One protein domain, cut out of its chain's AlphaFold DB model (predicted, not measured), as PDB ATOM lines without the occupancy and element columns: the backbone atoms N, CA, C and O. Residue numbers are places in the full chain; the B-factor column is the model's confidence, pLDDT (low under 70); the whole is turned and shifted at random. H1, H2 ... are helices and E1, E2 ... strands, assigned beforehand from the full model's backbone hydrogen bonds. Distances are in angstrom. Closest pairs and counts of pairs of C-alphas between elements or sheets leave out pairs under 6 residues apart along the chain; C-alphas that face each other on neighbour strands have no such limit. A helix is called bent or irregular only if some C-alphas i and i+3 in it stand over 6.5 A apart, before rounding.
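AT A GLANCE: This is residues 91 to 245 of the 837 residues of an uncharacterized protein of Thalassiosira oceanica (UniProt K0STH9). A compact cluster of helices: the hairpin of H1 and H2 lies at one end of the longest axis and the hairpin of H8 and H9 on the far side of the cluster, with H3, H5 and H7 in the middle between them. A small two-stranded hairpin, E1 and E2, sits beside H3 and H5. The class is mostly helix: the 155 printed residues hold nine named helices and two antiparallel strands, in the order H1 H2 H3 H4 E1 E2 H5 H6 H7 H8 H9. The radius of gyration of the C-alphas is 14.6 A, and the spans are 46 by 33 by 27 A.

HOW THE PARTS SIT: H1, residues 93 to 113, and H2, residues 124 to 135, form a helical hairpin at a steep tilt of 40 degrees; their closest C-alphas, of Val 107 and Lys 128, are 6.2 A apart. H3, residues 138 to 152, is the hub, touching five helices. H1 touches it closest at the C-alphas of Ala 106 and Met 152, 4.6 A apart, while H2 touches it only at the corner, closest at Met 135 and Thr 144, 6.4 A between C-alphas. H3 touches H4, residues 155 to 158, with its residues 146 to 151 alone; the closest C-alphas, of Gly 150 and Leu 158, are 4.5 A apart. E1, residues 161 to 163, and E2, residues 170 to 172, are an antiparallel hairpin, with N 162 and O 171 2.9 A apart and N 171 and O 162 3.1 A apart. H5, residues 173 to 177, touches H3, closest at the C-alphas of Leu 143 and Val 173, 6.4 A. H6, residues 180 to 187, only just touches H8, residues 216 to 223, with 3 pairs of C-alphas within 8 A, the closest those of Arg 181 and Tyr 223, 5.5 A. H7, residues 193 to 201, touches H9, residues 226 to 234, at a shallow tilt of 13 degrees, the same way, closest at the C-alphas of Asp 193 and Gly 228, 4.8 A. H8 and H9 form a helical hairpin at 12 degrees, closest at the C-alphas of Ala 220 and Val 229, 5.9 A. H1 and H9 are apart. Every O i to N i+4 pair is within hydrogen-bond range in H1, H5, H6, H7 and H9, but 7 of 8 in H2, 8 of 11 in H3 and 3 of 4 in H8; H4 is too short for such a pair.

IN THESE COORDINATES: H1 begins at C-alpha 93 (40.188, 3.197, 43.906) and is 30.8 A long; H2 is 16.1 A. H3 is 20.0 A and irregular, C-alphas 139 and 142 being 7.8 A apart. H7 is 12.4 A, and H9 is 12.1 A, ending at C-alpha 234 (34.661, 4.282, 3.544).

THE WHOLE: The C-alphas of Gly 93 and Phe 245, the two farthest apart, are 46.9 A from each other. The printed part has no cut. The link from H7 to H8, residues 202 to 215, is long. The mean pLDDT of the printed part is 86.5; residues 91 to 93 and 165 to 168 are under 70.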
ATOM      1  N   LEU A  91      41.676  -3.288  40.816       59.25
ATOM      2  CA  LEU A  91      42.166  -1.925  40.646       59.25
ATOM      3  C   LEU A  91      42.028  -1.134  41.950       59.25
ATOM      4  O   LEU A  91      40.983  -1.150  42.606       59.25
ATOM      5  N   THR A  92      43.062  -0.365  42.294       65.94
ATOM      6  CA  THR A  92      42.954   0.587  43.400       65.94
ATOM      7  C   THR A  92      41.888   1.639  43.066       65.94
ATOM      8  O   THR A  92      41.679   2.009  41.903       65.94
ATOM      9  N   GLY A  93      41.209   2.159  44.094       69.00
ATOM     10  CA  GLY A  93      40.188   3.197  43.906       69.00
ATOM     11  C   GLY A  93      40.733   4.457  43.215       69.00
ATOM     12  O   GLY A  93      40.000   5.142  42.499       69.00
ATOM     13  N   GLU A  94      42.030   4.723  43.367       71.12
ATOM     14  CA  GLU A  94      42.742   5.820  42.715       71.12
ATOM     15  C   GLU A  94      42.892   5.583  41.203       71.12
ATOM     16  O   GLU A  94      42.453   6.422  40.413       71.12
ATOM     17  N   THR A  95      43.367   4.402  40.785       71.00
ATOM     18  CA  THR A  95      43.454   4.023  39.362       71.00
ATOM     19  C   THR A  95      42.083   4.080  38.685       71.00
ATOM     20  O   THR A  95      41.942   4.670  37.610       71.00
ATOM     21  N   ARG A  96      41.034   3.556  39.338       77.81
ATOM     22  CA  ARG A  96      39.651   3.621  38.827       77.81
ATOM     23  C   ARG A  96      39.174   5.072  38.676       77.81
ATOM     24  O   ARG A  96      38.613   5.431  37.643       77.81
ATOM     25  N   THR A  97      39.462   5.932  39.653       82.19
ATOM     26  CA  THR A  97      39.153   7.376  39.602       82.19
ATOM     27  C   THR A  97      39.880   8.087  38.462       82.19
ATOM     28  O   THR A  97      39.344   9.015  37.852       82.19
ATOM     29  N   GLN A  98      41.096   7.661  38.140       81.12
ATOM     30  CA  GLN A  98      41.886   8.277  37.089       81.12
ATOM     31  C   GLN A  98      41.408   7.883  35.686       81.12
ATOM     32  O   GLN A  98      41.233   8.759  34.837       81.12
ATOM     33  N   ILE A  99      41.094   6.603  35.464       81.44
ATOM     34  CA  ILE A  99      40.502   6.126  34.203       81.44
ATOM     35  C   ILE A  99      39.158   6.841  33.948       81.44
ATOM     36  O   ILE A  99      38.894   7.294  32.833       81.44
ATOM     37  N   MET A 100      38.356   7.078  34.997       84.88
ATOM     38  CA  MET A 100      37.135   7.894  34.912       84.88
ATOM     39  C   MET A 100      37.400   9.324  34.418       84.88
ATOM     40  O   MET A 100      36.620   9.847  33.620       84.88
ATOM     41  N   LYS A 101      38.483   9.982  34.862       87.19
ATOM     42  CA  LYS A 101      38.862  11.324  34.375       87.19
ATOM     43  C   LYS A 101      39.234  11.285  32.888       87.19
ATOM     44  O   LYS A 101      38.765  12.131  32.130       87.19
ATOM     45  N   MET A 102      39.997  10.274  32.464       86.56
ATOM     46  CA  MET A 102      40.371  10.066  31.057       86.56
ATOM     47  C   MET A 102      39.140   9.852  30.169       86.56
ATOM     48  O   MET A 102      39.022  10.480  29.121       86.56
ATOM     49  N   ALA A 103      38.171   9.045  30.612       88.12
ATOM     50  CA  ALA A 103      36.925   8.832  29.879       88.12
ATOM     51  C   ALA A 103      36.090  10.113  29.720       88.12
ATOM     52  O   ALA A 103      35.550  10.352  28.642       88.12
ATOM     53  N   HIS A 104      36.005  10.970  30.744       89.44
ATOM     54  CA  HIS A 104      35.337  12.270  30.601       89.44
ATOM     55  C   HIS A 104      36.093  13.201  29.637       89.44
ATOM     56  O   HIS A 104      35.462  13.803  28.770       89.44
ATOM     57  N   ALA A 105      37.427  13.256  29.712       90.25
ATOM     58  CA  ALA A 105      38.246  14.047  28.791       90.25
ATOM     59  C   ALA A 105      38.142  13.560  27.330       90.25
ATOM     60  O   ALA A 105      38.070  14.379  26.413       90.25
ATOM     61  N   ALA A 106      38.071  12.244  27.105       90.81
ATOM     62  CA  ALA A 106      37.826  11.644  25.793       90.81
ATOM     63  C   ALA A 106      36.428  11.998  25.254       90.81
ATOM     64  O   ALA A 106      36.311  12.436  24.109       90.81
ATOM     65  N   VAL A 107      35.380  11.888  26.085       93.00
ATOM     66  CA  VAL A 107      34.008  12.307  25.734       93.00
ATOM     67  C   VAL A 107      33.968  13.789  25.338       93.00
ATOM     68  O   VAL A 107      33.338  14.136  24.341       93.00
ATOM     69  N   ASP A 108      34.652  14.660  26.083       91.88
ATOM     70  CA  ASP A 108      34.731  16.095  25.787       91.88
ATOM     71  C   ASP A 108      35.544  16.396  24.520       91.88
ATOM     72  O   ASP A 108      35.199  17.310  23.772       91.88
ATOM     73  N   SER A 109      36.615  15.641  24.261       92.00
ATOM     74  CA  SER A 109      37.447  15.803  23.065       92.00
ATOM     75  C   SER A 109      36.707  15.401  21.791       92.00
ATOM     76  O   SER A 109      36.679  16.175  20.834       92.00
ATOM     77  N   VAL A 110      36.035  14.247  21.794       90.69
ATOM     78  CA  VAL A 110      35.183  13.800  20.679       90.69
ATOM     79  C   VAL A 110      34.019  14.772  20.474       90.69
ATOM     80  O   VAL A 110      33.822  15.257  19.368       90.69
ATOM     81  N   ALA A 111      33.304  15.171  21.534       90.06
ATOM     82  CA  ALA A 111      32.180  16.107  21.407       90.06
ATOM     83  C   ALA A 111      32.570  17.488  20.828       90.06
ATOM     84  O   ALA A 111      31.705  18.183  20.300       90.06
ATOM     85  N   ARG A 112      33.849  17.892  20.907       88.44
ATOM     86  CA  ARG A 112      34.379  19.093  20.229       88.44
ATOM     87  C   ARG A 112      34.719  18.874  18.751       88.44
ATOM     88  O   ARG A 112      34.714  19.848  18.004       88.44
ATOM     89  N   ARG A 113      35.047  17.645  18.342       87.69
ATOM     90  CA  ARG A 113      35.346  17.276  16.944       87.69
ATOM     91  C   ARG A 113      34.077  17.021  16.130       87.69
ATOM     92  O   ARG A 113      34.028  17.364  14.956       87.69
ATOM     93  N   GLY A 114      33.048  16.491  16.785       85.38
ATOM     94  CA  GLY A 114      31.805  16.034  16.171       85.38
ATOM     95  C   GLY A 114      31.523  14.588  16.574       85.38
ATOM     96  O   GLY A 114      32.384  13.903  17.121       85.38
ATOM     97  N   PHE A 115      30.298  14.120  16.346       86.81
ATOM     98  CA  PHE A 115      29.963  12.714  16.574       86.81
ATOM     99  C   PHE A 115      30.067  11.930  15.259       86.81
ATOM    100  O   PHE A 115      29.595  12.429  14.233       86.81
ATOM    101  N   PRO A 116      30.650  10.717  15.262       81.38
ATOM    102  CA  PRO A 116      30.728   9.897  14.062       81.38
ATOM    103  C   PRO A 116      29.335   9.437  13.618       81.38
ATOM    104  O   PRO A 116      28.539   8.928  14.411       81.38
ATOM    105  N   THR A 117      29.051   9.585  12.327       75.38
ATOM    106  CA  THR A 117      27.795   9.149  11.709       75.38
ATOM    107  C   THR A 117      27.682   7.621  11.641       75.38
ATOM    108  O   THR A 117      28.673   6.901  11.730       75.38
ATOM    109  N   ASN A 118      26.461   7.114  11.450       72.00
ATOM    110  CA  ASN A 118      26.145   5.700  11.181       72.00
ATOM    111  C   ASN A 118      26.451   4.680  12.305       72.00
ATOM    112  O   ASN A 118      26.235   3.488  12.107       72.00
ATOM    113  N   VAL A 119      26.854   5.120  13.506       81.44
ATOM    114  CA  VAL A 119      27.083   4.243  14.685       81.44
ATOM    115  C   VAL A 119      26.175   4.526  15.891       81.44
ATOM    116  O   VAL A 119      26.417   4.038  16.993       81.44
ATOM    117  N   GLY A 120      25.116   5.323  15.711       80.12
ATOM    118  CA  GLY A 120      24.137   5.622  16.768       80.12
ATOM    119  C   GLY A 120      24.652   6.516  17.907       80.12
ATOM    120  O   GLY A 120      23.991   6.631  18.942       80.12
ATOM    121  N   ILE A 121      25.813   7.155  17.731       86.88
ATOM    122  CA  ILE A 121      26.306   8.213  18.616       86.88
ATOM    123  C   ILE A 121      25.783   9.547  18.080       86.88
ATOM    124  O   ILE A 121      26.345  10.111  17.149       86.88
ATOM    125  N   ASN A 122      24.711  10.052  18.688       85.81
ATOM    126  CA  ASN A 122      24.057  11.293  18.253       85.81
ATOM    127  C   ASN A 122      24.254  12.443  19.253       85.81
ATOM    128  O   ASN A 122      23.974  13.598  18.940       85.81
ATOM    129  N   ASP A 123      24.695  12.135  20.475       88.94
ATOM    130  CA  ASP A 123      24.860  13.105  21.554       88.94
ATOM    131  C   ASP A 123      25.955  12.683  22.557       88.94
ATOM    132  O   ASP A 123      26.498  11.574  22.547       88.94
ATOM    133  N   LYS A 124      26.251  13.573  23.508       89.62
ATOM    134  CA  LYS A 124      27.237  13.322  24.570       89.62
ATOM    135  C   LYS A 124      26.826  12.187  25.528       89.62
ATOM    136  O   LYS A 124      27.687  11.597  26.179       89.62
ATOM    137  N   LYS A 125      25.529  11.869  25.640       90.12
ATOM    138  CA  LYS A 125      24.975  10.855  26.559       90.12
ATOM    139  C   LYS A 125      25.171   9.441  26.004       90.12
ATOM    140  O   LYS A 125      25.625   8.555  26.726       90.12
ATOM    141  N   THR A 126      24.873   9.254  24.723       90.38
ATOM    142  CA  THR A 126      25.128   8.049  23.925       90.38
ATOM    143  C   THR A 126      26.627   7.791  23.812       90.38
ATOM    144  O   THR A 126      27.063   6.706  24.193       90.38
ATOM    145  N   LEU A 127      27.432   8.809  23.476       91.12
ATOM    146  CA  LEU A 127      28.898   8.718  23.496       91.12
ATOM    147  C   LEU A 127      29.441   8.274  24.864       91.12
ATOM    148  O   LEU A 127      30.242   7.342  24.942       91.12
ATOM    149  N   LYS A 128      28.979   8.902  25.959       91.38
ATOM    150  CA  LYS A 128      29.368   8.505  27.319       91.38
ATOM    151  C   LYS A 128      29.002   7.042  27.583       91.38
ATOM    152  O   LYS A 128      29.849   6.299  28.064       91.38
ATOM    153  N   LYS A 129      27.793   6.599  27.217       89.75
ATOM    154  CA  LYS A 129      27.375   5.193  27.356       89.75
ATOM    155  C   LYS A 129      28.262   4.235  26.545       89.75
ATOM    156  O   LYS A 129      28.543   3.142  27.026       89.75
ATOM    157  N   SER A 130      28.712   4.617  25.350       90.19
ATOM    158  CA  SER A 130      29.640   3.815  24.537       90.19
ATOM    159  C   SER A 130      31.021   3.682  25.174       90.19
ATOM    160  O   SER A 130      31.505   2.567  25.347       90.19
ATOM    161  N   ILE A 131      31.621   4.793  25.606       90.38
ATOM    162  CA  ILE A 131      32.941   4.780  26.249       90.38
ATOM    163  C   ILE A 131      32.904   4.055  27.607       90.38
ATOM    164  O   ILE A 131      33.830   3.322  27.949       90.38
ATOM    165  N   TRP A 132      31.820   4.188  28.375       88.62
ATOM    166  CA  TRP A 132      31.695   3.510  29.666       88.62
ATOM    167  C   TRP A 132      31.568   1.985  29.545       88.62
ATOM    168  O   TRP A 132      32.129   1.279  30.378       88.62
ATOM    169  N   ARG A 133      30.910   1.476  28.491       87.50
ATOM    170  CA  ARG A 133      30.797   0.028  28.220       87.50
ATOM    171  C   ARG A 133      32.152  -0.666  28.081       87.50
ATOM    172  O   ARG A 133      32.301  -1.792  28.537       87.50
ATOM    173  N   VAL A 134      33.133  -0.013  27.453       86.19
ATOM    174  CA  VAL A 134      34.487  -0.578  27.306       86.19
ATOM    175  C   VAL A 134      35.350  -0.362  28.549       86.19
ATOM    176  O   VAL A 134      36.163  -1.214  28.888       86.19
ATOM    177  N   MET A 135      35.165   0.759  29.246       83.94
ATOM    178  CA  MET A 135      35.990   1.159  30.387       83.94
ATOM    179  C   MET A 135      35.784   0.298  31.644       83.94
ATOM    180  O   MET A 135      36.738   0.086  32.384       83.94
ATOM    181  N   ASP A 136      34.565  -0.187  31.903       78.25
ATOM    182  CA  ASP A 136      34.235  -0.918  33.143       78.25
ATOM    183  C   ASP A 136      34.802  -2.356  33.193       78.25
ATOM    184  O   ASP A 136      34.562  -3.098  34.142       78.25
ATOM    185  N   ASN A 137      35.571  -2.762  32.174       79.69
ATOM    186  CA  ASN A 137      36.175  -4.086  32.067       79.69
ATOM    187  C   ASN A 137      37.701  -4.050  32.285       79.69
ATOM    188  O   ASN A 137      38.484  -3.784  31.365       79.69
ATOM    189  N   GLU A 138      38.108  -4.418  33.502       75.69
ATOM    190  CA  GLU A 138      39.500  -4.409  33.974       75.69
ATOM    191  C   GLU A 138      40.434  -5.318  33.138       75.69
ATOM    192  O   GLU A 138      41.596  -4.975  32.921       75.69
ATOM    193  N   TYR A 139      39.921  -6.411  32.551       73.94
ATOM    194  CA  TYR A 139      40.682  -7.339  31.690       73.94
ATOM    195  C   TYR A 139      41.087  -6.732  30.335       73.94
ATOM    196  O   TYR A 139      41.892  -7.316  29.604       73.94
ATOM    197  N   THR A 140      40.514  -5.583  29.965       82.31
ATOM    198  CA  THR A 140      40.691  -4.952  28.645       82.31
ATOM    199  C   THR A 140      41.403  -3.602  28.706       82.31
ATOM    200  O   THR A 140      41.542  -2.931  27.686       82.31
ATOM    201  N   LEU A 141      41.921  -3.211  29.877       84.62
ATOM    202  CA  LEU A 141      42.596  -1.922  30.079       84.62
ATOM    203  C   LEU A 141      43.825  -1.704  29.188       84.62
ATOM    204  O   LEU A 141      44.050  -0.584  28.733       84.62
ATOM    205  N   TRP A 142      44.558  -2.769  28.851       86.00
ATOM    206  CA  TRP A 142      45.661  -2.745  27.878       86.00
ATOM    207  C   TRP A 142      45.228  -2.266  26.477       86.00
ATOM    208  O   TRP A 142      46.062  -1.786  25.712       86.00
ATOM    209  N   LEU A 143      43.934  -2.369  26.146       89.31
ATOM    210  CA  LEU A 143      43.332  -1.873  24.906       89.31
ATOM    211  C   LEU A 143      42.610  -0.536  25.111       89.31
ATOM    212  O   LEU A 143      42.719   0.373  24.285       89.31
ATOM    213  N   THR A 144      41.852  -0.405  26.201       88.56
ATOM    214  CA  THR A 144      40.965   0.748  26.406       88.56
ATOM    215  C   THR A 144      41.697   1.990  26.895       88.56
ATOM    216  O   THR A 144      41.287   3.088  26.528       88.56
ATOM    217  N   ILE A 145      42.811   1.861  27.627       88.94
ATOM    218  CA  ILE A 145      43.637   3.012  28.022       88.94
ATOM    219  C   ILE A 145      44.271   3.680  26.782       88.94
ATOM    220  O   ILE A 145      44.036   4.878  26.599       88.94
ATOM    221  N   PRO A 146      44.986   2.971  25.878       90.81
ATOM    222  CA  PRO A 146      45.527   3.580  24.657       90.81
ATOM    223  C   PRO A 146      44.450   4.149  23.725       90.81
ATOM    224  O   PRO A 146      44.649   5.223  23.156       90.81
ATOM    225  N   LEU A 147      43.283   3.495  23.628       92.81
ATOM    226  CA  LEU A 147      42.124   4.035  22.913       92.81
ATOM    227  C   LEU A 147      41.661   5.370  23.520       92.81
ATOM    228  O   LEU A 147      41.556   6.355  22.796       92.81
ATOM    229  N   LEU A 148      41.428   5.437  24.837       91.69
ATOM    230  CA  LEU A 148      40.994   6.661  25.524       91.69
ATOM    231  C   LEU A 148      41.980   7.823  25.334       91.69
ATOM    232  O   LEU A 148      41.552   8.939  25.040       91.69
ATOM    233  N   VAL A 149      43.286   7.564  25.455       90.38
ATOM    234  CA  VAL A 149      44.336   8.573  25.220       90.38
ATOM    235  C   VAL A 149      44.355   9.022  23.752       90.38
ATOM    236  O   VAL A 149      44.454  10.218  23.469       90.38
ATOM    237  N   GLY A 150      44.145   8.089  22.820       89.69
ATOM    238  CA  GLY A 150      43.914   8.381  21.407       89.69
ATOM    239  C   GLY A 150      42.737   9.329  21.175       89.69
ATOM    240  O   GLY A 150      42.885  10.352  20.511       89.69
ATOM    241  N   LEU A 151      41.583   9.049  21.791       91.69
ATOM    242  CA  LEU A 151      40.387   9.895  21.700       91.69
ATOM    243  C   LEU A 151      40.569  11.275  22.356       91.69
ATOM    244  O   LEU A 151      39.893  12.228  21.964       91.69
ATOM    245  N   MET A 152      41.479  11.419  23.320       91.31
ATOM    246  CA  MET A 152      41.850  12.727  23.869       91.31
ATOM    247  C   MET A 152      42.661  13.572  22.873       91.31
ATOM    248  O   MET A 152      42.543  14.796  22.919       91.31
ATOM    249  N   GLY A 153      43.393  12.944  21.944       81.25
ATOM    250  CA  GLY A 153      44.111  13.603  20.845       81.25
ATOM    251  C   GLY A 153      45.550  13.121  20.618       81.25
ATOM    252  O   GLY A 153      46.175  13.564  19.656       81.25
ATOM    253  N   ASP A 154      46.099  12.229  21.455       81.94
ATOM    254  CA  ASP A 154      47.440  11.665  21.227       81.94
ATOM    255  C   ASP A 154      47.361  10.401  20.365       81.94
ATOM    256  O   ASP A 154      47.333   9.261  20.840       81.94
ATOM    257  N   THR A 155      47.354  10.619  19.052       83.25
ATOM    258  CA  THR A 155      47.286   9.559  18.039       83.25
ATOM    259  C   THR A 155      48.471   8.589  18.085       83.25
ATOM    260  O   THR A 155      48.387   7.511  17.501       83.25
ATOM    261  N   ARG A 156      49.559   8.889  18.812       85.69
ATOM    262  CA  ARG A 156      50.663   7.934  19.013       85.69
ATOM    263  C   ARG A 156      50.240   6.732  19.850       85.69
ATOM    264  O   ARG A 156      50.629   5.618  19.520       85.69
ATOM    265  N   GLN A 157      49.415   6.935  20.879       85.50
ATOM    266  CA  GLN A 157      48.878   5.830  21.681       85.50
ATOM    267  C   GLN A 157      47.819   5.041  20.903       85.50
ATOM    268  O   GLN A 157      47.821   3.811  20.941       85.50
ATOM    269  N   LEU A 158      46.996   5.725  20.101       88.56
ATOM    270  CA  LEU A 158      46.023   5.087  19.206       88.56
ATOM    271  C   LEU A 158      46.678   4.201  18.131       88.56
ATOM    272  O   LEU A 158      46.091   3.218  17.696       88.56
ATOM    273  N   ASN A 159      47.901   4.539  17.719       90.44
ATOM    274  CA  ASN A 159      48.690   3.785  16.744       90.44
ATOM    275  C   ASN A 159      49.746   2.868  17.391       90.44
ATOM    276  O   ASN A 159      50.551   2.254  16.687       90.44
ATOM    277  N   SER A 160      49.754   2.760  18.723       89.56
ATOM    278  CA  SER A 160      50.668   1.872  19.442       89.56
ATOM    279  C   SER A 160      50.319   0.398  19.202       89.56
ATOM    280  O   SER A 160      49.164   0.036  18.958       89.56
ATOM    281  N   ARG A 161      51.335  -0.471  19.272       89.31
ATOM    282  CA  ARG A 161      51.133  -1.922  19.317       89.31
ATOM    283  C   ARG A 161      50.912  -2.344  20.759       89.31
ATOM    284  O   ARG A 161      51.773  -2.110  21.603       89.31
ATOM    285  N   VAL A 162      49.799  -3.017  21.009       86.94
ATOM    286  CA  VAL A 162      49.411  -3.509  22.330       86.94
ATOM    287  C   VAL A 162      49.281  -5.031  22.300       86.94
ATOM    288  O   VAL A 162      48.893  -5.622  21.285       86.94
ATOM    289  N   LYS A 163      49.645  -5.676  23.408       80.00
ATOM    290  CA  LYS A 163      49.642  -7.133  23.559       80.00
ATOM    291  C   LYS A 163      48.559  -7.540  24.553       80.00
ATOM    292  O   LYS A 163      48.533  -7.043  25.675       80.00
ATOM    293  N   ALA A 164      47.686  -8.457  24.147       75.44
ATOM    294  CA  ALA A 164      46.686  -9.030  25.040       75.44
ATOM    295  C   ALA A 164      47.322 -10.127  25.926       75.44
ATOM    296  O   ALA A 164      48.112 -10.919  25.406       75.44
ATOM    297  N   PRO A 165      46.960 -10.261  27.220       64.56
ATOM    298  CA  PRO A 165      47.601 -11.213  28.144       64.56
ATOM    299  C   PRO A 165      47.601 -12.683  27.690       64.56
ATOM    300  O   PRO A 165      48.504 -13.443  28.035       64.56
ATOM    301  N   SER A 166      46.597 -13.088  26.907       59.97
ATOM    302  CA  SER A 166      46.421 -14.464  26.417       59.97
ATOM    303  C   SER A 166      46.887 -14.684  24.971       59.97
ATOM    304  O   SER A 166      46.748 -15.795  24.465       59.97
ATOM    305  N   PHE A 167      47.425 -13.661  24.296       64.81
ATOM    306  CA  PHE A 167      47.825 -13.741  22.888       64.81
ATOM    307  C   PHE A 167      49.327 -13.444  22.722       64.81
ATOM    308  O   PHE A 167      49.862 -12.543  23.373       64.81
ATOM    309  N   PRO A 168      50.046 -14.185  21.856       61.56
ATOM    310  CA  PRO A 168      51.492 -14.022  21.719       61.56
ATOM    311  C   PRO A 168      51.892 -12.724  20.999       61.56
ATOM    312  O   PRO A 168      52.975 -12.201  21.258       61.56
ATOM    313  N   GLU A 169      51.030 -12.191  20.130       71.06
ATOM    314  CA  GLU A 169      51.349 -11.091  19.213       71.06
ATOM    315  C   GLU A 169      50.944  -9.703  19.736       71.06
ATOM    316  O   GLU A 169      49.902  -9.530  20.369       71.06
ATOM    317  N   ALA A 170      51.750  -8.689  19.403       83.75
ATOM    318  CA  ALA A 170      51.440  -7.281  19.646       83.75
ATOM    319  C   ALA A 170      50.910  -6.617  18.360       83.75
ATOM    320  O   ALA A 170      51.662  -6.353  17.409       83.75
ATOM    321  N   LEU A 171      49.608  -6.332  18.334       86.88
ATOM    322  CA  LEU A 171      48.906  -5.731  17.196       86.88
ATOM    323  C   LEU A 171      48.565  -4.255  17.471       86.88
ATOM    324  O   LEU A 171      48.437  -3.872  18.636       86.88
ATOM    325  N   PRO A 172      48.407  -3.413  16.432       92.00
ATOM    326  CA  PRO A 172      47.879  -2.060  16.597       92.00
ATOM    327  C   PRO A 172      46.505  -2.061  17.284       92.00
ATOM    328  O   PRO A 172      45.716  -2.989  17.098       92.00
ATOM    329  N   VAL A 173      46.189  -1.003  18.039       93.12
ATOM    330  CA  VAL A 173      44.892  -0.845  18.733       93.12
ATOM    331  C   VAL A 173      43.699  -1.055  17.786       93.12
ATOM    332  O   VAL A 173      42.745  -1.739  18.154       93.12
ATOM    333  N   LEU A 174      43.768  -0.548  16.547       95.25
ATOM    334  CA  LEU A 174      42.706  -0.724  15.547       95.25
ATOM    335  C   LEU A 174      42.413  -2.202  15.247       95.25
ATOM    336  O   LEU A 174      41.254  -2.607  15.253       95.25
ATOM    337  N   HIS A 175      43.448  -3.023  15.044       93.25
ATOM    338  CA  HIS A 175      43.310  -4.457  14.760       93.25
ATOM    339  C   HIS A 175      42.620  -5.205  15.900       93.25
ATOM    340  O   HIS A 175      41.890  -6.160  15.644       93.25
ATOM    341  N   TRP A 176      42.828  -4.787  17.150       92.06
ATOM    342  CA  TRP A 176      42.129  -5.356  18.303       92.06
ATOM    343  C   TRP A 176      40.670  -4.906  18.383       92.06
ATOM    344  O   TRP A 176      39.794  -5.738  18.597       92.06
ATOM    345  N   ILE A 177      40.382  -3.621  18.152       93.88
ATOM    346  CA  ILE A 177      39.002  -3.109  18.140       93.88
ATOM    347  C   ILE A 177      38.191  -3.761  17.005       93.88
ATOM    348  O   ILE A 177      37.037  -4.125  17.206       93.88
ATOM    349  N   CYS A 178      38.796  -4.017  15.844       94.94
ATOM    350  CA  CYS A 178      38.171  -4.771  14.751       94.94
ATOM    351  C   CYS A 178      37.914  -6.256  15.074       94.94
ATOM    352  O   CYS A 178      37.170  -6.914  14.351       94.94
ATOM    353  N   GLN A 179      38.486  -6.781  16.162       91.06
ATOM    354  CA  GLN A 179      38.259  -8.137  16.674       91.06
ATOM    355  C   GLN A 179      37.254  -8.169  17.837       91.06
ATOM    356  O   GLN A 179      37.252  -9.112  18.628       91.06
ATOM    357  N   TYR A 180      36.390  -7.156  17.972       89.88
ATOM    358  CA  TYR A 180      35.577  -6.990  19.178       89.88
ATOM    359  C   TYR A 180      34.690  -8.197  19.524       89.88
ATOM    360  O   TYR A 180      34.561  -8.471  20.709       89.88
ATOM    361  N   ARG A 181      34.152  -8.973  18.564       88.06
ATOM    362  CA  ARG A 181      33.387 -10.205  18.877       88.06
ATOM    363  C   ARG A 181      34.246 -11.286  19.540       88.06
ATOM    364  O   ARG A 181      33.808 -11.924  20.491       88.06
ATOM    365  N   LEU A 182      35.493 -11.450  19.091       84.50
ATOM    366  CA  LEU A 182      36.464 -12.356  19.715       84.50
ATOM    367  C   LEU A 182      36.759 -11.912  21.160       84.50
ATOM    368  O   LEU A 182      36.788 -12.732  22.077       84.50
ATOM    369  N   LEU A 183      36.935 -10.603  21.369       85.25
ATOM    370  CA  LEU A 183      37.190 -10.010  22.685       85.25
ATOM    371  C   LEU A 183      35.946 -10.010  23.595       85.25
ATOM    372  O   LEU A 183      36.089 -10.128  24.812       85.25
ATOM    373  N   GLU A 184      34.740  -9.906  23.036       85.88
ATOM    374  CA  GLU A 184      33.457 -10.005  23.745       85.88
ATOM    375  C   GLU A 184      33.332 -11.391  24.380       85.88
ATOM    376  O   GLU A 184      33.129 -11.494  25.590       85.88
ATOM    377  N   THR A 185      33.577 -12.460  23.615       77.62
ATOM    378  CA  THR A 185      33.483 -13.826  24.148       77.62
ATOM    379  C   THR A 185      34.658 -14.223  25.049       77.62
ATOM    380  O   THR A 185      34.448 -14.927  26.035       77.62
ATOM    381  N   GLN A 186      35.893 -13.795  24.750       76.94
ATOM    382  CA  GLN A 186      37.077 -14.185  25.538       76.94
ATOM    383  C   GLN A 186      37.280 -13.354  26.809       76.94
ATOM    384  O   GLN A 186      37.650 -13.901  27.845       76.94
ATOM    385  N   LEU A 187      37.066 -12.038  26.731       79.94
ATOM    386  CA  LEU A 187      37.404 -11.087  27.795       79.94
ATOM    387  C   LEU A 187      36.195 -10.287  28.301       79.94
ATOM    388  O   LEU A 187      36.349  -9.516  29.242       79.94
ATOM    389  N   GLY A 188      35.001 -10.434  27.714       82.62
ATOM    390  CA  GLY A 188      33.822  -9.633  28.072       82.62
ATOM    391  C   GLY A 188      33.863  -8.195  27.544       82.62
ATOM    392  O   GLY A 188      33.251  -7.304  28.136       82.62
ATOM    393  N   TYR A 189      34.637  -7.922  26.490       86.94
ATOM    394  CA  TYR A 189      34.740  -6.588  25.892       86.94
ATOM    395  C   TYR A 189      33.409  -6.156  25.247       86.94
ATOM    396  O   TYR A 189      32.882  -6.866  24.403       86.94
ATOM    397  N   GLN A 190      32.873  -4.983  25.609       86.38
ATOM    398  CA  GLN A 190      31.567  -4.500  25.111       86.38
ATOM    399  C   GLN A 190      31.650  -3.383  24.049       86.38
ATOM    400  O   GLN A 190      30.659  -2.685  23.786       86.38
ATOM    401  N   GLY A 191      32.833  -3.176  23.464       88.31
ATOM    402  CA  GLY A 191      33.016  -2.267  22.330       88.31
ATOM    403  C   GLY A 191      32.459  -2.885  21.053       88.31
ATOM    404  O   GLY A 191      32.440  -4.106  20.923       88.31
ATOM    405  N   LYS A 192      31.964  -2.055  20.133       91.56
ATOM    406  CA  LYS A 192      31.404  -2.495  18.847       91.56
ATOM    407  C   LYS A 192      31.942  -1.597  17.730       91.56
ATOM    408  O   LYS A 192      32.969  -0.938  17.895       91.56
ATOM    409  N   ASP A 193      31.235  -1.540  16.605       94.00
ATOM    410  CA  ASP A 193      31.571  -0.683  15.460       94.00
ATOM    411  C   ASP A 193      31.672   0.813  15.838       94.00
ATOM    412  O   ASP A 193      32.391   1.577  15.199       94.00
ATOM    413  N   ASP A 194      31.032   1.218  16.942       93.75
ATOM    414  CA  ASP A 194      31.161   2.550  17.531       93.75
ATOM    415  C   ASP A 194      32.592   2.885  17.987       93.75
ATOM    416  O   ASP A 194      33.035   4.022  17.835       93.75
ATOM    417  N   MET A 195      33.356   1.904  18.474       95.25
ATOM    418  CA  MET A 195      34.774   2.088  18.806       95.25
ATOM    419  C   MET A 195      35.656   2.175  17.552       95.25
ATOM    420  O   MET A 195      36.644   2.910  17.558       95.25
ATOM    421  N   ILE A 196      35.288   1.476  16.467       95.75
ATOM    422  CA  ILE A 196      35.976   1.568  15.167       95.75
ATOM    423  C   ILE A 196      35.802   2.985  14.602       95.75
ATOM    424  O   ILE A 196      36.788   3.643  14.274       95.75
ATOM    425  N   ALA A 197      34.566   3.495  14.566       95.06
ATOM    426  CA  ALA A 197      34.277   4.838  14.070       95.06
ATOM    427  C   ALA A 197      34.963   5.943  14.894       95.06
ATOM    428  O   ALA A 197      35.514   6.881  14.320       95.06
ATOM    429  N   LEU A 198      34.994   5.820  16.226       94.19
ATOM    430  CA  LEU A 198      35.699   6.772  17.094       94.19
ATOM    431  C   LEU A 198      37.224   6.758  16.886       94.19
ATOM    432  O   LEU A 198      37.853   7.813  16.967       94.19
ATOM    433  N   ALA A 199      37.823   5.595  16.604       94.25
ATOM    434  CA  ALA A 199      39.243   5.500  16.267       94.25
ATOM    435  C   ALA A 199      39.553   6.139  14.898       94.25
ATOM    436  O   ALA A 199      40.545   6.857  14.771       94.25
ATOM    437  N   ILE A 200      38.685   5.935  13.899       94.62
ATOM    438  CA  ILE A 200      38.783   6.573  12.575       94.62
ATOM    439  C   ILE A 200      38.688   8.101  12.697       94.62
ATOM    440  O   ILE A 200      39.578   8.799  12.215       94.62
ATOM    441  N   ASP A 201      37.683   8.624  13.407       92.00
ATOM    442  CA  ASP A 201      37.516  10.068  13.648       92.00
ATOM    443  C   ASP A 201      38.700  10.683  14.425       92.00
ATOM    444  O   ASP A 201      39.071  11.836  14.219       92.00
ATOM    445  N   ALA A 202      39.345   9.901  15.297       91.44
ATOM    446  CA  ALA A 202      40.566  10.302  15.994       91.44
ATOM    447  C   ALA A 202      41.853  10.201  15.150       91.44
ATOM    448  O   ALA A 202      42.928  10.490  15.669       91.44
ATOM    449  N   GLY A 203      41.778   9.828  13.867       91.44
ATOM    450  CA  GLY A 203      42.938   9.797  12.972       91.44
ATOM    451  C   GLY A 203      43.876   8.607  13.199       91.44
ATOM    452  O   GLY A 203      45.098   8.761  13.149       91.44
ATOM    453  N   VAL A 204      43.320   7.423  13.472       94.44
ATOM    454  CA  VAL A 204      44.081   6.161  13.481       94.44
ATOM    455  C   VAL A 204      44.681   5.848  12.101       94.44
ATOM    456  O   VAL A 204      44.081   6.124  11.061       94.44
ATOM    457  N   ASP A 205      45.871   5.251  12.075       93.62
ATOM    458  CA  ASP A 205      46.575   4.895  10.846       93.62
ATOM    459  C   ASP A 205      46.040   3.587  10.244       93.62
ATOM    460  O   ASP A 205      46.363   2.474  10.675       93.62
ATOM    461  N   LEU A 206      45.258   3.734   9.175       95.31
ATOM    462  CA  LEU A 206      44.707   2.635   8.379       95.31
ATOM    463  C   LEU A 206      45.772   1.849   7.588       95.31
ATOM    464  O   LEU A 206      45.467   0.783   7.052       95.31
ATOM    465  N   ARG A 207      47.014   2.351   7.498       92.56
ATOM    466  CA  ARG A 207      48.147   1.666   6.846       92.56
ATOM    467  C   ARG A 207      48.912   0.746   7.795       92.56
ATOM    468  O   ARG A 207      49.807   0.025   7.350       92.56
ATOM    469  N   SER A 208      48.570   0.756   9.082       88.94
ATOM    470  CA  SER A 208      49.190  -0.107  10.081       88.94
ATOM    471  C   SER A 208      49.004  -1.596   9.734       88.94
ATOM    472  O   SER A 208      47.929  -2.050   9.333       88.94
ATOM    473  N   LYS A 209      50.082  -2.374   9.876       87.19
ATOM    474  CA  LYS A 209      50.119  -3.814   9.573       87.19
ATOM    475  C   LYS A 209      50.317  -4.643  10.842       87.19
ATOM    476  O   LYS A 209      51.065  -4.249  11.736       87.19
ATOM    477  N   GLY A 210      49.679  -5.805  10.914       82.44
ATOM    478  CA  GLY A 210      49.929  -6.841  11.910       82.44
ATOM    479  C   GLY A 210      51.288  -7.512  11.696       82.44
ATOM    480  O   GLY A 210      52.077  -7.090  10.852       82.44
ATOM    481  N   SER A 211      51.567  -8.553  12.476       74.56
ATOM    482  CA  SER A 211      52.724  -9.449  12.293       74.56
ATOM    483  C   SER A 211      52.760 -10.060  10.888       74.56
ATOM    484  O   SER A 211      53.764  -9.963  10.192       74.56
ATOM    485  N   ASN A 212      51.622 -10.589  10.434       74.88
ATOM    486  CA  ASN A 212      51.479 -11.308   9.163       74.88
ATOM    487  C   ASN A 212      51.259 -10.387   7.947       74.88
ATOM    488  O   ASN A 212      50.656 -10.801   6.964       74.88
ATOM    489  N   GLY A 213      51.657  -9.111   8.019       82.50
ATOM    490  CA  GLY A 213      51.467  -8.124   6.941       82.50
ATOM    491  C   GLY A 213      50.028  -7.609   6.746       82.50
ATOM    492  O   GLY A 213      49.829  -6.627   6.029       82.50
ATOM    493  N   THR A 214      49.050  -8.213   7.423       88.44
ATOM    494  CA  THR A 214      47.610  -7.917   7.340       88.44
ATOM    495  C   THR A 214      47.222  -6.583   7.981       88.44
ATOM    496  O   THR A 214      47.823  -6.143   8.960       88.44
ATOM    497  N   ASN A 215      46.186  -5.918   7.473       93.00
ATOM    498  CA  ASN A 215      45.645  -4.697   8.083       93.00
ATOM    499  C   ASN A 215      44.393  -4.987   8.933       93.00
ATOM    500  O   ASN A 215      43.967  -6.134   9.061       93.00
ATOM    501  N   ALA A 216      43.793  -3.947   9.516       94.06
ATOM    502  CA  ALA A 216      42.623  -4.098  10.379       94.06
ATOM    503  C   ALA A 216      41.376  -4.644   9.651       94.06
ATOM    504  O   ALA A 216      40.621  -5.412  10.249       94.06
ATOM    505  N   LEU A 217      41.187  -4.319   8.361       94.62
ATOM    506  CA  LEU A 217      40.076  -4.845   7.552       94.62
ATOM    507  C   LEU A 217      40.121  -6.372   7.472       94.62
ATOM    508  O   LEU A 217      39.093  -7.011   7.668       94.62
ATOM    509  N   PHE A 218      41.312  -6.950   7.286       91.06
ATOM    510  CA  PHE A 218      41.511  -8.400   7.240       91.06
ATOM    511  C   PHE A 218      40.889  -9.108   8.458       91.06
ATOM    512  O   PHE A 218      40.271 -10.161   8.316       91.06
ATOM    513  N   PHE A 219      41.003  -8.523   9.656       88.50
ATOM    514  CA  PHE A 219      40.372  -9.044  10.875       88.50
ATOM    515  C   PHE A 219      38.883  -8.674  10.974       88.50
ATOM    516  O   PHE A 219      38.071  -9.516  11.364       88.50
ATOM    517  N   ALA A 220      38.509  -7.447  10.594       93.25
ATOM    518  CA  ALA A 220      37.124  -6.973  10.626       93.25
ATOM    519  C   ALA A 220      36.180  -7.847   9.782       93.25
ATOM    520  O   ALA A 220      35.091  -8.176  10.242       93.25
ATOM    521  N   THR A 221      36.629  -8.308   8.610       91.81
ATOM    522  CA  THR A 221      35.897  -9.234   7.723       91.81
ATOM    523  C   THR A 221      35.387 -10.498   8.433       91.81
ATOM    524  O   THR A 221      34.394 -11.079   8.007       91.81
ATOM    525  N   LYS A 222      36.038 -10.909   9.529       87.69
ATOM    526  CA  LYS A 222      35.740 -12.127  10.298       87.69
ATOM    527  C   LYS A 222      35.083 -11.867  11.655       87.69
ATOM    528  O   LYS A 222      34.324 -12.700  12.142       87.69
ATOM    529  N   TYR A 223      35.401 -10.734  12.282       89.31
ATOM    530  CA  TYR A 223      35.084 -10.468  13.689       89.31
ATOM    531  C   TYR A 223      34.284  -9.179  13.947       89.31
ATOM    532  O   TYR A 223      33.874  -8.959  15.087       89.31
ATOM    533  N   ALA A 224      34.037  -8.346  12.933       91.44
ATOM    534  CA  ALA A 224      33.203  -7.147  13.038       91.44
ATOM    535  C   ALA A 224      31.790  -7.374  12.463       91.44
ATOM    536  O   ALA A 224      31.433  -8.476  12.038       91.44
ATOM    537  N   SER A 225      30.945  -6.339  12.479       92.12
ATOM    538  CA  SER A 225      29.688  -6.337  11.725       92.12
ATOM    539  C   SER A 225      29.894  -5.816  10.293       92.12
ATOM    540  O   SER A 225      30.946  -5.242   9.993       92.12
ATOM    541  N   PRO A 226      28.886  -5.949   9.407       92.75
ATOM    542  CA  PRO A 226      28.900  -5.286   8.104       92.75
ATOM    543  C   PRO A 226      29.108  -3.769   8.220       92.75
ATOM    544  O   PRO A 226      29.802  -3.191   7.395       92.75
ATOM    545  N   VAL A 227      28.605  -3.129   9.287       93.25
ATOM    546  CA  VAL A 227      28.819  -1.694   9.549       93.25
ATOM    547  C   VAL A 227      30.295  -1.407   9.836       93.25
ATOM    548  O   VAL A 227      30.858  -0.487   9.251       93.25
ATOM    549  N   GLY A 228      30.950  -2.213  10.679       94.12
ATOM    550  CA  GLY A 228      32.382  -2.082  10.972       94.12
ATOM    551  C   GLY A 228      33.270  -2.255   9.738       94.12
ATOM    552  O   GLY A 228      34.232  -1.509   9.561       94.12
ATOM    553  N   VAL A 229      32.918  -3.196   8.856       94.38
ATOM    554  CA  VAL A 229      33.579  -3.383   7.555       94.38
ATOM    555  C   VAL A 229      33.360  -2.168   6.646       94.38
ATOM    556  O   VAL A 229      34.338  -1.618   6.133       94.38
ATOM    557  N   SER A 230      32.119  -1.695   6.494       93.12
ATOM    558  CA  SER A 230      31.798  -0.524   5.665       93.12
ATOM    559  C   SER A 230      32.525   0.738   6.125       93.12
ATOM    560  O   SER A 230      33.115   1.421   5.290       93.12
ATOM    561  N   LEU A 231      32.579   1.007   7.436       94.31
ATOM    562  CA  LEU A 231      33.304   2.149   8.012       94.31
ATOM    563  C   LEU A 231      34.788   2.161   7.620       94.31
ATOM    564  O   LEU A 231      35.322   3.205   7.250       94.31
ATOM    565  N   LEU A 232      35.461   1.008   7.676       94.69
ATOM    566  CA  LEU A 232      36.874   0.895   7.303       94.69
ATOM    567  C   LEU A 232      37.083   1.126   5.798       94.69
ATOM    568  O   LEU A 232      38.027   1.819   5.410       94.69
ATOM    569  N   ILE A 233      36.203   0.579   4.952       92.50
ATOM    570  CA  ILE A 233      36.277   0.760   3.493       92.50
ATOM    571  C   ILE A 233      35.980   2.219   3.106       92.50
ATOM    572  O   ILE A 233      36.661   2.776   2.247       92.50
ATOM    573  N   GLU A 234      35.011   2.867   3.755       91.81
ATOM    574  CA  GLU A 234      34.661   4.282   3.544       91.81
ATOM    575  C   GLU A 234      35.763   5.234   4.012       91.81
ATOM    576  O   GLU A 234      36.024   6.238   3.351       91.81
ATOM    577  N   ALA A 235      36.482   4.876   5.077       92.50
ATOM    578  CA  ALA A 235      37.683   5.583   5.511       92.50
ATOM    579  C   ALA A 235      38.896   5.379   4.574       92.50
ATOM    580  O   ALA A 235      39.941   5.999   4.772       92.50
ATOM    581  N   GLY A 236      38.776   4.537   3.540       91.31
ATOM    582  CA  GLY A 236      39.816   4.325   2.534       91.31
ATOM    583  C   GLY A 236      40.922   3.361   2.964       91.31
ATOM    584  O   GLY A 236      42.060   3.501   2.506       91.31
ATOM    585  N   ILE A 237      40.621   2.386   3.834       93.56
ATOM    586  CA  ILE A 237      41.573   1.314   4.153       93.56
ATOM    587  C   ILE A 237      41.972   0.542   2.885       93.56
ATOM    588  O   ILE A 237      41.176   0.351   1.964       93.56
ATOM    589  N   GLN A 238      43.218   0.072   2.840       89.75
ATOM    590  CA  GLN A 238      43.685  -0.758   1.733       89.75
ATOM    591  C   GLN A 238      42.956  -2.118   1.732       89.75
ATOM    592  O   GLN A 238      42.739  -2.704   2.790       89.75
ATOM    593  N   MET A 239      42.560  -2.625   0.563       88.06
ATOM    594  CA  MET A 239      41.731  -3.840   0.450       88.06
ATOM    595  C   MET A 239      42.496  -5.032  -0.146       88.06
ATOM    596  O   MET A 239      42.283  -6.170   0.256       88.06
ATOM    597  N   ASP A 240      43.448  -4.759  -1.033       84.12
ATOM    598  CA  ASP A 240      44.328  -5.687  -1.757       84.12
ATOM    599  C   ASP A 240      45.516  -6.207  -0.913       84.12
ATOM    600  O   ASP A 240      46.568  -6.567  -1.439       84.12
ATOM    601  N   ILE A 241      45.375  -6.247   0.416       85.81
ATOM    602  CA  ILE A 241      46.412  -6.779   1.309       85.81
ATOM    603  C   ILE A 241      46.360  -8.310   1.331       85.81
ATOM    604  O   ILE A 241      45.331  -8.902   1.661       85.81
ATOM    605  N   ARG A 242      47.512  -8.931   1.061       84.06
ATOM    606  CA  ARG A 242      47.771 -10.359   1.281       84.06
ATOM    607  C   ARG A 242      48.474 -10.582   2.624       84.06
ATOM    608  O   ARG A 242      49.251  -9.728   3.062       84.06
ATOM    609  N   ASP A 243      48.187 -11.705   3.279       79.44
ATOM    610  CA  ASP A 243      48.922 -12.161   4.462       79.44
ATOM    611  C   ASP A 243      50.270 -12.818   4.089       79.44
ATOM    612  O   ASP A 243      50.654 -12.873   2.918       79.44
ATOM    613  N   CYS A 244      51.016 -13.308   5.083       78.19
ATOM    614  CA  CYS A 244      52.303 -13.981   4.874       78.19
ATOM    615  C   CYS A 244      52.223 -15.313   4.099       78.19
ATOM    616  O   CYS A 244      53.266 -15.835   3.718       78.19
ATOM    617  N   PHE A 245      51.021 -15.831   3.830       71.38
ATOM    618  CA  PHE A 245      50.768 -16.992   2.971       71.38
ATOM    619  C   PHE A 245      50.228 -16.580   1.591       71.38
ATOM    620  O   PHE A 245      49.730 -17.419   0.847       71.38
TER     621      PHE A 245